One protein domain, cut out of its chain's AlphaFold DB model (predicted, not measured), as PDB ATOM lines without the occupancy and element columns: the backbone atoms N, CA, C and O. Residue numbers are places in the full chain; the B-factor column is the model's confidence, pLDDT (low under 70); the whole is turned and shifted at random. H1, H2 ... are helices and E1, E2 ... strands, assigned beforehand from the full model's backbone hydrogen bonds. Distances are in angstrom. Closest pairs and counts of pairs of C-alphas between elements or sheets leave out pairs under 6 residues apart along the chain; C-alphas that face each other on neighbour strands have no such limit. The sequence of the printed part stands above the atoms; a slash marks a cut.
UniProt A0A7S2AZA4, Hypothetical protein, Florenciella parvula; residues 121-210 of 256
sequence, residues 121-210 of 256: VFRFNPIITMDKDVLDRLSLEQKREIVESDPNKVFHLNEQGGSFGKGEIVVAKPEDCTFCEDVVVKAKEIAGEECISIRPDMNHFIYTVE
ATOM      1  N   VAL A 121     177.541 153.927 154.085       94.88
ATOM      2  CA  VAL A 121     178.008 154.889 155.082       94.88
ATOM      3  C   VAL A 121     179.283 155.548 154.594       94.88
ATOM      4  O   VAL A 121     180.003 155.005 153.758       94.88
ATOM      5  N   PHE A 122     179.566 156.733 155.117       93.75
ATOM      6  CA  PHE A 122     180.830 157.403 154.872       93.75
ATOM      7  C   PHE A 122     181.440 157.874 156.181       93.75
ATOM      8  O   PHE A 122     180.746 158.100 157.173       93.75
ATOM      9  N   ARG A 123     182.751 158.061 156.144       92.50
ATOM     10  CA  ARG A 123     183.535 158.693 157.201       92.50
ATOM     11  C   ARG A 123     184.557 159.633 156.584       92.50
ATOM     12  O   ARG A 123     184.901 159.497 155.411       92.50
ATOM     13  N   PHE A 124     185.025 160.590 157.366       94.75
ATOM     14  CA  PHE A 124     186.064 161.511 156.923       94.75
ATOM     15  C   PHE A 124     187.441 160.885 157.101       94.75
ATOM     16  O   PHE A 124     187.683 160.192 158.090       94.75
ATOM     17  N   ASN A 125     188.350 161.166 156.170       93.44
ATOM     18  CA  ASN A 125     189.753 160.852 156.389       93.44
ATOM     19  C   ASN A 125     190.291 161.734 157.534       93.44
ATOM     20  O   ASN A 125     190.079 162.951 157.512       93.44
ATOM     21  N   PRO A 126     190.959 161.169 158.548       94.94
ATOM     22  CA  PRO A 126     191.456 161.952 159.668       94.94
ATOM     23  C   PRO A 126     192.750 162.685 159.303       94.94
ATOM     24  O   PRO A 126     193.692 162.122 158.748       94.94
ATOM     25  N   ILE A 127     192.812 163.954 159.686       94.44
ATOM     26  CA  ILE A 127     194.018 164.773 159.713       94.44
ATOM     27  C   ILE A 127     194.561 164.706 161.135       94.44
ATOM     28  O   ILE A 127     193.975 165.276 162.058       94.44
ATOM     29  N   ILE A 128     195.674 163.994 161.306       94.25
ATOM     30  CA  ILE A 128     196.345 163.832 162.596       94.25
ATOM     31  C   ILE A 128     197.550 164.770 162.634       94.25
ATOM     32  O   ILE A 128     198.460 164.668 161.811       94.25
ATOM     33  N   THR A 129     197.558 165.688 163.597       94.31
ATOM     34  CA  THR A 129     198.677 166.601 163.859       94.31
ATOM     35  C   THR A 129     199.239 166.337 165.245       94.31
ATOM     36  O   THR A 129     198.473 166.238 166.204       94.31
ATOM     37  N   MET A 130     200.564 166.251 165.343       93.88
ATOM     38  CA  MET A 130     201.277 165.961 166.585       93.88
ATOM     39  C   MET A 130     202.335 167.030 166.842       93.88
ATOM     40  O   MET A 130     203.104 167.367 165.938       93.88
ATOM     41  N   ASP A 131     202.383 167.538 168.069       93.19
ATOM     42  CA  ASP A 131     203.450 168.413 168.539       93.19
ATOM     43  C   ASP A 131     204.638 167.560 168.996       93.19
ATOM     44  O   ASP A 131     204.618 166.926 170.056       93.19
ATOM     45  N   LYS A 132     205.676 167.526 168.160       89.19
ATOM     46  CA  LYS A 132     206.877 166.729 168.419       89.19
ATOM     47  C   LYS A 132     207.660 167.236 169.628       89.19
ATOM     48  O   LYS A 132     208.175 166.419 170.383       89.19
ATOM     49  N   ASP A 133     207.691 168.546 169.860       89.56
ATOM     50  CA  ASP A 133     208.456 169.146 170.957       89.56
ATOM     51  C   ASP A 133     207.839 168.791 172.319       89.56
ATOM     52  O   ASP A 133     208.543 168.595 173.316       89.56
ATOM     53  N   VAL A 134     206.510 168.671 172.382       90.69
ATOM     54  CA  VAL A 134     205.819 168.166 173.576       90.69
ATOM     55  C   VAL A 134     206.038 166.665 173.735       90.69
ATOM     56  O   VAL A 134     206.429 166.219 174.814       90.69
ATOM     57  N   LEU A 135     205.830 165.886 172.672       88.75
ATOM     58  CA  LEU A 135     205.939 164.430 172.738       88.75
ATOM     59  C   LEU A 135     207.360 163.971 173.083       88.75
ATOM     60  O   LEU A 135     207.513 163.035 173.862       88.75
ATOM     61  N   ASP A 136     208.405 164.628 172.587       89.00
ATOM     62  CA  ASP A 136     209.798 164.244 172.851       89.00
ATOM     63  C   ASP A 136     210.278 164.528 174.275       89.00
ATOM     64  O   ASP A 136     211.257 163.926 174.721       89.00
ATOM     65  N   ARG A 137     209.553 165.361 175.033       90.50
ATOM     66  CA  ARG A 137     209.781 165.533 176.477       90.50
ATOM     67  C   ARG A 137     209.258 164.355 177.306       90.50
ATOM     68  O   ARG A 137     209.637 164.227 178.469       90.50
ATOM     69  N   LEU A 138     208.406 163.503 176.731       89.81
ATOM     70  CA  LEU A 138     207.814 162.359 177.418       89.81
ATOM     71  C   LEU A 138     208.767 161.162 177.449       89.81
ATOM     72  O   LEU A 138     209.498 160.880 176.497       89.81
ATOM     73  N   SER A 139     208.712 160.409 178.546       91.00
ATOM     74  CA  SER A 139     209.422 159.134 178.662       91.00
ATOM     75  C   SER A 139     208.854 158.077 177.705       91.00
ATOM     76  O   SER A 139     207.707 158.155 177.268       91.00
ATOM     77  N   LEU A 140     209.649 157.046 177.403       89.19
ATOM     78  CA  LEU A 140     209.207 155.929 176.557       89.19
ATOM     79  C   LEU A 140     207.954 155.235 177.110       89.19
ATOM     80  O   LEU A 140     207.081 154.866 176.332       89.19
ATOM     81  N   GLU A 141     207.851 155.104 178.434       90.38
ATOM     82  CA  GLU A 141     206.698 154.479 179.092       90.38
ATOM     83  C   GLU A 141     205.427 155.316 178.914       90.38
ATOM     84  O   GLU A 141     204.380 154.800 178.544       90.38
ATOM     85  N   GLN A 142     205.540 156.636 179.071       92.56
ATOM     86  CA  GLN A 142     204.435 157.563 178.825       92.56
ATOM     87  C   GLN A 142     203.979 157.534 177.362       92.56
ATOM     88  O   GLN A 142     202.785 157.490 177.084       92.56
ATOM     89  N   LYS A 143     204.921 157.516 176.410       92.12
ATOM     90  CA  LYS A 143     204.599 157.392 174.979       92.12
ATOM     91  C   LYS A 143     203.901 156.064 174.669       92.12
ATOM     92  O   LYS A 143     202.984 156.035 173.854       92.12
ATOM     93  N   ARG A 144     204.315 154.981 175.330       92.81
ATOM     94  CA  ARG A 144     203.683 153.667 175.216       92.81
ATOM     95  C   ARG A 144     202.250 153.681 175.747       92.81
ATOM     96  O   ARG A 144     201.369 153.207 175.044       92.81
ATOM     97  N   GLU A 145     202.005 154.285 176.908       93.94
ATOM     98  CA  GLU A 145     200.655 154.412 177.474       93.94
ATOM     99  C   GLU A 145     199.713 155.206 176.550       93.94
ATOM    100  O   GLU A 145     198.556 154.827 176.371       93.94
ATOM    101  N   ILE A 146     200.212 156.270 175.905       93.06
ATOM    102  CA  ILE A 146     199.447 157.023 174.898       93.06
ATOM    103  C   ILE A 146     199.065 156.110 173.728       93.06
ATOM    104  O   ILE A 146     197.897 156.046 173.356       93.06
ATOM    105  N   VAL A 147     200.026 155.379 173.163       92.88
ATOM    106  CA  VAL A 147     199.776 154.490 172.019       92.88
ATOM    107  C   VAL A 147     198.835 153.332 172.385       92.88
ATOM    108  O   VAL A 147     197.953 152.998 171.602       92.88
ATOM    109  N   GLU A 148     198.979 152.740 173.572       93.38
ATOM    110  CA  GLU A 148     198.129 151.636 174.045       93.38
ATOM    111  C   GLU A 148     196.687 152.070 174.355       93.38
ATOM    112  O   GLU A 148     195.794 151.224 174.383       93.38
ATOM    113  N   SER A 149     196.441 153.370 174.548       93.62
ATOM    114  CA  SER A 149     195.085 153.903 174.728       93.62
ATOM    115  C   SER A 149     194.260 153.954 173.439       93.62
ATOM    116  O   SER A 149     193.044 154.106 173.515       93.62
ATOM    117  N   ASP A 150     194.886 153.810 172.266       92.19
ATOM    118  CA  ASP A 150     194.179 153.804 170.987       92.19
ATOM    119  C   ASP A 150     193.599 152.410 170.666       92.19
ATOM    120  O   ASP A 150     194.355 151.477 170.361       92.19
ATOM    121  N   PRO A 151     192.261 152.247 170.657       89.00
ATOM    122  CA  PRO A 151     191.629 150.951 170.430       89.00
ATOM    123  C   PRO A 151     191.885 150.385 169.026       89.00
ATOM    124  O   PRO A 151     191.898 149.164 168.855       89.00
ATOM    125  N   ASN A 152     192.108 151.244 168.023       89.25
ATOM    126  CA  ASN A 152     192.238 150.829 166.622       89.25
ATOM    127  C   ASN A 152     193.690 150.710 166.149       89.25
ATOM    128  O   ASN A 152     193.921 150.305 165.011       89.25
ATOM    129  N   LYS A 153     194.673 151.009 167.011       90.50
ATOM    130  CA  LYS A 153     196.110 150.891 166.704       90.50
ATOM    131  C   LYS A 153     196.536 151.701 165.466       90.50
ATOM    132  O   LYS A 153     197.350 151.255 164.663       90.50
ATOM    133  N   VAL A 154     195.981 152.898 165.319       91.94
ATOM    134  CA  VAL A 154     196.385 153.950 164.377       91.94
ATOM    135  C   VAL A 154     197.800 154.441 164.692       91.94
ATOM    136  O   VAL A 154     198.587 154.713 163.777       91.94
ATOM    137  N   PHE A 155     198.130 154.545 165.983       91.56
ATOM    138  CA  PHE A 155     199.431 155.000 166.476       91.56
ATOM    139  C   PHE A 155     200.357 153.819 166.788       91.56
ATOM    140  O   PHE A 155     199.931 152.775 167.274       91.56
ATOM    141  N   HIS A 156     201.653 153.996 166.539       90.94
ATOM    142  CA  HIS A 156     202.696 153.023 166.849       90.94
ATOM    143  C   HIS A 156     203.910 153.709 167.469       90.94
ATOM    144  O   HIS A 156     204.254 154.834 167.111       90.94
ATOM    145  N   LEU A 157     204.603 153.004 168.360       89.25
ATOM    146  CA  LEU A 157     205.876 153.453 168.913       89.25
ATOM    147  C   LEU A 157     207.036 152.869 168.097       89.25
ATOM    148  O   LEU A 157     207.142 151.654 167.929       89.25
ATOM    149  N   ASN A 158     207.932 153.721 167.602       83.75
ATOM    150  CA  ASN A 158     209.109 153.268 166.866       83.75
ATOM    151  C   ASN A 158     210.221 152.809 167.825       83.75
ATOM    152  O   ASN A 158     211.093 153.585 168.219       83.75
ATOM    153  N   GLU A 159     210.206 151.535 168.213       71.94
ATOM    154  CA  GLU A 159     211.175 150.980 169.172       71.94
ATOM    155  C   GLU A 159     212.555 150.674 168.561       71.94
ATOM    156  O   GLU A 159     213.561 150.648 169.277       71.94
ATOM    157  N   GLN A 160     212.628 150.463 167.241       62.44
ATOM    158  CA  GLN A 160     213.822 149.917 166.581       62.44
ATOM    159  C   GLN A 160     214.825 150.966 166.080       62.44
ATOM    160  O   GLN A 160     215.916 150.594 165.661       62.44
ATOM    161  N   GLY A 161     214.520 152.265 166.184       58.03
ATOM    162  CA  GLY A 161     215.441 153.335 165.787       58.03
ATOM    163  C   GLY A 161     215.739 153.323 164.283       58.03
ATOM    164  O   GLY A 161     216.792 152.867 163.850       58.03
ATOM    165  N   GLY A 162     214.798 153.838 163.489       60.94
ATOM    166  CA  GLY A 162     214.979 154.110 162.055       60.94
ATOM    167  C   GLY A 162     215.251 155.594 161.766       60.94
ATOM    168  O   GLY A 162     215.663 156.339 162.653       60.94
ATOM    169  N   SER A 163     214.933 156.055 160.547       54.94
ATOM    170  CA  SER A 163     215.064 157.460 160.085       54.94
ATOM    171  C   SER A 163     214.340 158.515 160.944       54.94
ATOM    172  O   SER A 163     214.533 159.707 160.742       54.94
ATOM    173  N   PHE A 164     213.509 158.063 161.882       50.81
ATOM    174  CA  PHE A 164     212.579 158.824 162.717       50.81
ATOM    175  C   PHE A 164     213.007 158.879 164.202       50.81
ATOM    176  O   PHE A 164     212.330 159.440 165.049       50.81
ATOM    177  N   GLY A 165     214.180 158.336 164.547       59.44
ATOM    178  CA  GLY A 165     214.656 158.325 165.933       59.44
ATOM    179  C   GLY A 165     213.979 157.246 166.788       59.44
ATOM    180  O   GLY A 165     212.919 156.709 166.470       59.44
ATOM    181  N   LYS A 166     214.659 156.843 167.863       69.31
ATOM    182  CA  LYS A 166     214.186 155.794 168.771       69.31
ATOM    183  C   LYS A 166     213.136 156.377 169.721       69.31
ATOM    184  O   LYS A 166     213.441 157.314 170.449       69.31
ATOM    185  N   GLY A 167     211.941 155.789 169.751       75.06
ATOM    186  CA  GLY A 167     210.854 156.204 170.637       75.06
ATOM    187  C   GLY A 167     209.971 157.336 170.107       75.06
ATOM    188  O   GLY A 167     209.360 158.027 170.916       75.06
ATOM    189  N   GLU A 168     209.908 157.568 168.793       85.50
ATOM    190  CA  GLU A 168     208.915 158.478 168.195       85.50
ATOM    191  C   GLU A 168     207.554 157.769 168.050       85.50
ATOM    192  O   GLU A 168     207.502 156.578 167.721       85.50
ATOM    193  N   ILE A 169     206.458 158.498 168.297       88.00
ATOM    194  CA  ILE A 169     205.098 158.042 167.984       88.00
ATOM    195  C   ILE A 169     204.838 158.324 166.502       88.00
ATOM    196  O   ILE A 169     204.914 159.468 166.056       88.00
ATOM    197  N   VAL A 170     204.516 157.282 165.744       90.69
ATOM    198  CA  VAL A 170     204.209 157.363 164.314       90.69
ATOM    199  C   VAL A 170     202.768 156.944 164.058       90.69
ATOM    200  O   VAL A 170     202.237 156.053 164.715       90.69
ATOM    201  N   VAL A 171     202.138 157.577 163.076       91.06
ATOM    202  CA  VAL A 171     200.805 157.198 162.600       91.06
ATOM    203  C   VAL A 171     200.995 156.198 161.462       91.06
ATOM    204  O   VAL A 171     201.534 156.572 160.422       91.06
ATOM    205  N   ALA A 172     200.602 154.937 161.651       86.75
ATOM    206  CA  ALA A 172     200.769 153.916 160.611       86.75
ATOM    207  C   ALA A 172     199.543 153.798 159.704       86.75
ATOM    208  O   ALA A 172     199.702 153.683 158.492       86.75
ATOM    209  N   LYS A 173     198.341 153.834 160.291       87.12
ATOM    210  CA  LYS A 173     197.068 153.684 159.573       87.12
ATOM    211  C   LYS A 173     196.084 154.775 159.980       87.12
ATOM    212  O   LYS A 173     195.193 154.518 160.789       87.12
ATOM    213  N   PRO A 174     196.253 156.008 159.469       89.31
ATOM    214  CA  PRO A 174     195.323 157.097 159.748       89.31
ATOM    215  C   PRO A 174     193.882 156.672 159.467       89.31
ATOM    216  O   PRO A 174     192.993 156.941 160.266       89.31
ATOM    217  N   GLU A 175     193.659 155.942 158.376       86.81
ATOM    218  CA  GLU A 175     192.349 155.466 157.974       86.81
ATOM    219  C   GLU A 175     191.681 154.546 158.994       86.81
ATOM    220  O   GLU A 175     190.478 154.418 158.913       86.81
ATOM    221  N   ASP A 176     192.339 153.946 159.981       89.50
ATOM    222  CA  ASP A 176     191.640 153.109 160.974       89.50
ATOM    223  C   ASP A 176     191.075 153.935 162.152       89.50
ATOM    224  O   ASP A 176     190.396 153.406 163.031       89.50
ATOM    225  N   CYS A 177     191.287 155.257 162.164       90.94
ATOM    226  CA  CYS A 177     190.776 156.123 163.224       90.94
ATOM    227  C   CYS A 177     189.245 156.219 163.204       90.94
ATOM    228  O   CYS A 177     188.629 156.575 162.195       90.94
ATOM    229  N   THR A 178     188.633 155.986 164.366       90.56
ATOM    230  CA  THR A 178     187.185 156.111 164.592       90.56
ATOM    231  C   THR A 178     186.788 157.412 165.294       90.56
ATOM    232  O   THR A 178     185.629 157.560 165.667       90.56
ATOM    233  N   PHE A 179     187.722 158.355 165.476       91.44
ATOM    234  CA  PHE A 179     187.510 159.606 166.220       91.44
ATOM    235  C   PHE A 179     187.022 159.391 167.671       91.44
ATOM    236  O   PHE A 179     186.220 160.169 168.172       91.44
ATOM    237  N   CYS A 180     187.501 158.346 168.359       90.56
ATOM    238  CA  CYS A 180     187.142 158.086 169.763       90.56
ATOM    239  C   CYS A 180     187.740 159.086 170.766       90.56
ATOM    240  O   CYS A 180     187.302 159.127 171.906       90.56
ATOM    241  N   GLU A 181     188.738 159.874 170.352       90.88
ATOM    242  CA  GLU A 181     189.471 160.848 171.178       90.88
ATOM    243  C   GLU A 181     190.276 160.262 172.355       90.88
ATOM    244  O   GLU A 181     191.024 161.009 172.983       90.88
ATOM    245  N   ASP A 182     190.241 158.948 172.603       93.31
ATOM    246  CA  ASP A 182     190.939 158.293 173.726       93.31
ATOM    247  C   ASP A 182     192.431 158.661 173.793       93.31
ATOM    248  O   ASP A 182     192.931 159.125 174.820       93.31
ATOM    249  N   VAL A 183     193.124 158.557 172.656       93.50
ATOM    250  CA  VAL A 183     194.544 158.923 172.522       93.50
ATOM    251  C   VAL A 183     194.800 160.414 172.751       93.50
ATOM    252  O   VAL A 183     195.835 160.786 173.296       93.50
ATOM    253  N   VAL A 184     193.860 161.284 172.368       94.06
ATOM    254  CA  VAL A 184     193.972 162.742 172.531       94.06
ATOM    255  C   VAL A 184     193.834 163.105 174.005       94.06
ATOM    256  O   VAL A 184     194.650 163.861 174.535       94.06
ATOM    257  N   VAL A 185     192.834 162.528 174.677       95.00
ATOM    258  CA  VAL A 185     192.593 162.716 176.111       95.00
ATOM    259  C   VAL A 185     193.783 162.194 176.910       95.00
ATOM    260  O   VAL A 185     194.360 162.944 177.699       95.00
ATOM    261  N   LYS A 186     194.221 160.957 176.648       94.94
ATOM    262  CA  LYS A 186     195.352 160.345 177.352       94.94
ATOM    263  C   LYS A 186     196.655 161.117 177.135       94.94
ATOM    264  O   LYS A 186     197.399 161.348 178.088       94.94
ATOM    265  N   ALA A 187     196.926 161.567 175.909       94.38
ATOM    266  CA  ALA A 187     198.114 162.362 175.616       94.38
ATOM    267  C   ALA A 187     198.107 163.707 176.352       94.38
ATOM    268  O   ALA A 187     199.134 164.101 176.902       94.38
ATOM    269  N   LYS A 188     196.949 164.373 176.437       95.44
ATOM    270  CA  LYS A 188     196.784 165.622 177.191       95.44
ATOM    271  C   LYS A 188     196.964 165.426 178.697       95.44
ATOM    272  O   LYS A 188     197.604 166.254 179.340       95.44
ATOM    273  N   GLU A 189     196.434 164.341 179.262       95.94
ATOM    274  CA  GLU A 189     196.609 164.000 180.681       95.94
ATOM    275  C   GLU A 189     198.080 163.757 181.038       95.94
ATOM    276  O   GLU A 189     198.569 164.268 182.045       95.94
ATOM    277  N   ILE A 190     198.796 163.007 180.196       94.00
ATOM    278  CA  ILE A 190     200.202 162.653 180.412       94.00
ATOM    279  C   ILE A 190     201.135 163.844 180.177       94.00
ATOM    280  O   ILE A 190     202.082 164.042 180.941       94.00
ATOM    281  N   ALA A 191     200.900 164.622 179.117       92.56
ATOM    282  CA  ALA A 191     201.750 165.751 178.751       92.56
ATOM    283  C   ALA A 191     201.439 167.029 179.544       92.56
ATOM    284  O   ALA A 191     202.288 167.915 179.632       92.56
ATOM    285  N   GLY A 192     200.237 167.141 180.114       92.06
ATOM    286  CA  GLY A 192     199.751 168.351 180.781       92.06
ATOM    287  C   GLY A 192     199.340 169.478 179.822       92.06
ATOM    288  O   GLY A 192     198.879 170.524 180.275       92.06
ATOM    289  N   GLU A 193     199.478 169.274 178.510       94.19
ATOM    290  CA  GLU A 193     199.110 170.209 177.446       94.19
ATOM    291  C   GLU A 193     198.667 169.453 176.178       94.19
ATOM    292  O   GLU A 193     198.842 168.240 176.065       94.19
ATOM    293  N   GLU A 194     198.042 170.153 175.229       93.12
ATOM    294  CA  GLU A 194     197.551 169.544 173.986       93.12
ATOM    295  C   GLU A 194     198.702 169.253 173.019       93.12
ATOM    296  O   GLU A 194     199.343 170.172 172.522       93.12
ATOM    297  N   CYS A 195     198.941 167.973 172.724       93.75
ATOM    298  CA  CYS A 195     200.033 167.541 171.845       93.75
ATOM    299  C   CYS A 195     199.594 166.660 170.670       93.75
ATOM    300  O   CYS A 195     200.366 166.471 169.733       93.75
ATOM    301  N   ILE A 196     198.364 166.143 170.677       94.62
ATOM    302  CA  ILE A 196     197.777 165.385 169.567       94.62
ATOM    303  C   ILE A 196     196.422 166.008 169.238       94.62
ATOM    304  O   ILE A 196     195.602 166.229 170.123       94.62
ATOM    305  N   SER A 197     196.174 166.287 167.960       94.12
ATOM    306  CA  SER A 197     194.875 166.744 167.462       94.12
ATOM    307  C   SER A 197     194.470 165.900 166.262       94.12
ATOM    308  O   SER A 197     195.269 165.671 165.353       94.12
ATOM    309  N   ILE A 198     193.221 165.439 166.279       95.19
ATOM    310  CA  ILE A 198     192.604 164.649 165.215       95.19
ATOM    311  C   ILE A 198     191.409 165.449 164.706       95.19
ATOM    312  O   ILE A 198     190.537 165.825 165.486       95.19
ATOM    313  N   ARG A 199     191.376 165.751 163.407       94.75
ATOM    314  CA  ARG A 199     190.276 166.499 162.778       94.75
ATOM    315  C   ARG A 199     189.813 165.812 161.498       94.75
ATOM    316  O   ARG A 199     190.643 165.225 160.813       94.75
ATOM    317  N   PRO A 200     188.523 165.879 161.142       95.69
ATOM    318  CA  PRO A 200     188.053 165.354 159.867       95.69
ATOM    319  C   PRO A 200     188.517 166.243 158.703       95.69
ATOM    320  O   PRO A 200     188.369 167.467 158.751       95.69
ATOM    321  N   ASP A 201     189.040 165.636 157.638       95.38
ATOM    322  CA  ASP A 201     189.197 166.311 156.351       95.38
ATOM    323  C   ASP A 201     187.833 166.415 155.659       95.38
ATOM    324  O   ASP A 201     187.338 165.452 155.075       95.38
ATOM    325  N   MET A 202     187.232 167.603 155.695       95.12
ATOM    326  CA  MET A 202     185.908 167.859 155.112       95.12
ATOM    327  C   MET A 202     185.873 167.727 153.579       95.12
ATOM    328  O   MET A 202     184.790 167.779 152.996       95.12
ATOM    329  N   ASN A 203     187.026 167.555 152.922       95.81
ATOM    330  CA  ASN A 203     187.135 167.343 151.479       95.81
ATOM    331  C   ASN A 203     187.467 165.889 151.103       95.81
ATOM    332  O   ASN A 203     187.529 165.580 149.912       95.81
ATOM    333  N   HIS A 204     187.672 164.995 152.078       94.00
ATOM    334  CA  HIS A 204     188.059 163.609 151.830       94.00
ATOM    335  C   HIS A 204     187.124 162.638 152.551       94.00
ATOM    336  O   HIS A 204     187.135 162.498 153.775       94.00
ATOM    337  N   PHE A 205     186.344 161.912 151.753       92.12
ATOM    338  CA  PHE A 205     185.335 160.968 152.214       92.12
ATOM    339  C   PHE A 205     185.747 159.539 151.869       92.12
ATOM    340  O   PHE A 205     186.087 159.243 150.725       92.12
ATOM    341  N   ILE A 206     185.662 158.648 152.849       91.94
ATOM    342  CA  ILE A 206     185.844 157.208 152.691       91.94
ATOM    343  C   ILE A 206     184.457 156.576 152.793       91.94
ATOM    344  O   ILE A 206     183.829 156.634 153.850       91.94
ATOM    345  N   TYR A 207     183.971 156.004 151.693       93.44
ATOM    346  CA  TYR A 207     182.673 155.332 151.630       93.44
ATOM    347  C   TYR A 207     182.830 153.823 151.826       93.44
ATOM    348  O   TYR A 207     183.704 153.207 151.219       93.44
ATOM    349  N   THR A 208     181.922 153.235 152.601       94.81
ATOM    350  CA  THR A 208     181.721 151.787 152.699       94.81
ATOM    351  C   THR A 208     180.329 151.469 152.170       94.81
ATOM    352  O   THR A 208     179.336 152.008 152.666       94.81
ATOM    353  N   VAL A 209     180.262 150.616 151.147       95.19
ATOM    354  CA  VAL A 209     179.014 150.209 150.494       95.19
ATOM    355  C   VAL A 209     178.922 148.691 150.513       95.19
ATOM    356  O   VAL A 209     179.718 148.008 149.875       95.19
ATOM    357  N   GLU A 210     177.921 148.182 151.216       93.88
ATOM    358  CA  GLU A 210     177.594 146.767 151.320       93.88
ATOM    359  C   GLU A 210     176.243 146.510 150.649       93.88
ATOM    360  O   GLU A 210     175.225 147.136 150.962       93.88
TER     361      GLU A 210
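Overview. This is residues 121 to 210 of the 256 residues of the protein "Hypothetical protein" of Florenciella parvula (UniProt A0A7S2AZA4). A long two-stranded ribbon, E1 with E4, makes the longest axis, and two helices and a small hairpin are gathered toward one end of it. There H3 packs on the early part of E4, H2 lies side by side with H3, and the short hairpin of E2 and E3 packs on H2; the far end of the ribbon holds the first and last printed residues. The printed part has 90 residues, with three named helices and four named strands in the order E1 H1 H2 E2 E3 H3 E4; both two-stranded sheets, E1 - E4 and E2 - E3, are antiparallel, and the class is mixed, helices and strands. It is compact, with a radius of gyration of the C-alphas of 13.7 A, yet elongated, spanning 43 by 28 by 21 A.

Along the chain. E1, residues 121 to 130, begins at C-alpha 121 (178.008, 154.889, 155.082) and is 28.2 A long. H1, residues 132 to 135, is 5.0 A long, and H2, residues 140 to 148, begins at C-alpha 140 (209.207, 155.929, 176.557) and is 12.1 A long. E2, residues 155 to 157, measures 7.1 A and E3, residues 169 to 171, 6.9 A. H3, residues 182 to 191, is 14.1 A long. E4, residues 196 to 210, spans 33.0 A, bends by 79 degrees at residue 203 and ends at C-alpha 210 (177.594, 146.767, 151.320).

Arrangement. E1 and E4 are antiparallel at 157 degrees, with N 123 and O 206 2.9 A apart and N 127 and O 199 2.8 A apart, both within hydrogen-bond range. The closest C-alphas of H3 and E4, those of Val 184 and Ile 196, are 5.5 A apart. H3 and H2 touch at Ile 146 and Ala 187, whose C-alphas are 5.5 A apart, at a shallow tilt of 19 degrees, opposite ways. The closest C-alphas of H2 and E2 are those of Val 147 and Phe 155, 5.6 A apart. E2 and E3 form an antiparallel hairpin at 144 degrees, with N 156 and O 170 within hydrogen-bond range at 2.8 A. H1 and H3 are close but not clearly touching, the closest C-alphas being those of Val 134 and Ala 191, 7.0 A apart. E1 and H2 are apart. In H2 and H3 every O i to N i+4 pair is within hydrogen-bond range; H1 is too short for such a pair.

Size, cuts and confidence. The C-alphas of Arg 137 and Glu 210, the two farthest apart, are 45.0 A apart, while those of Val 121 and Glu 210 are 9.0 A apart. The printed part has no cut. The link from E2 to E3, 11 residues, is long. Residues 160 to 166 have a pLDDT under 70; the mean of the printed part is 89.2.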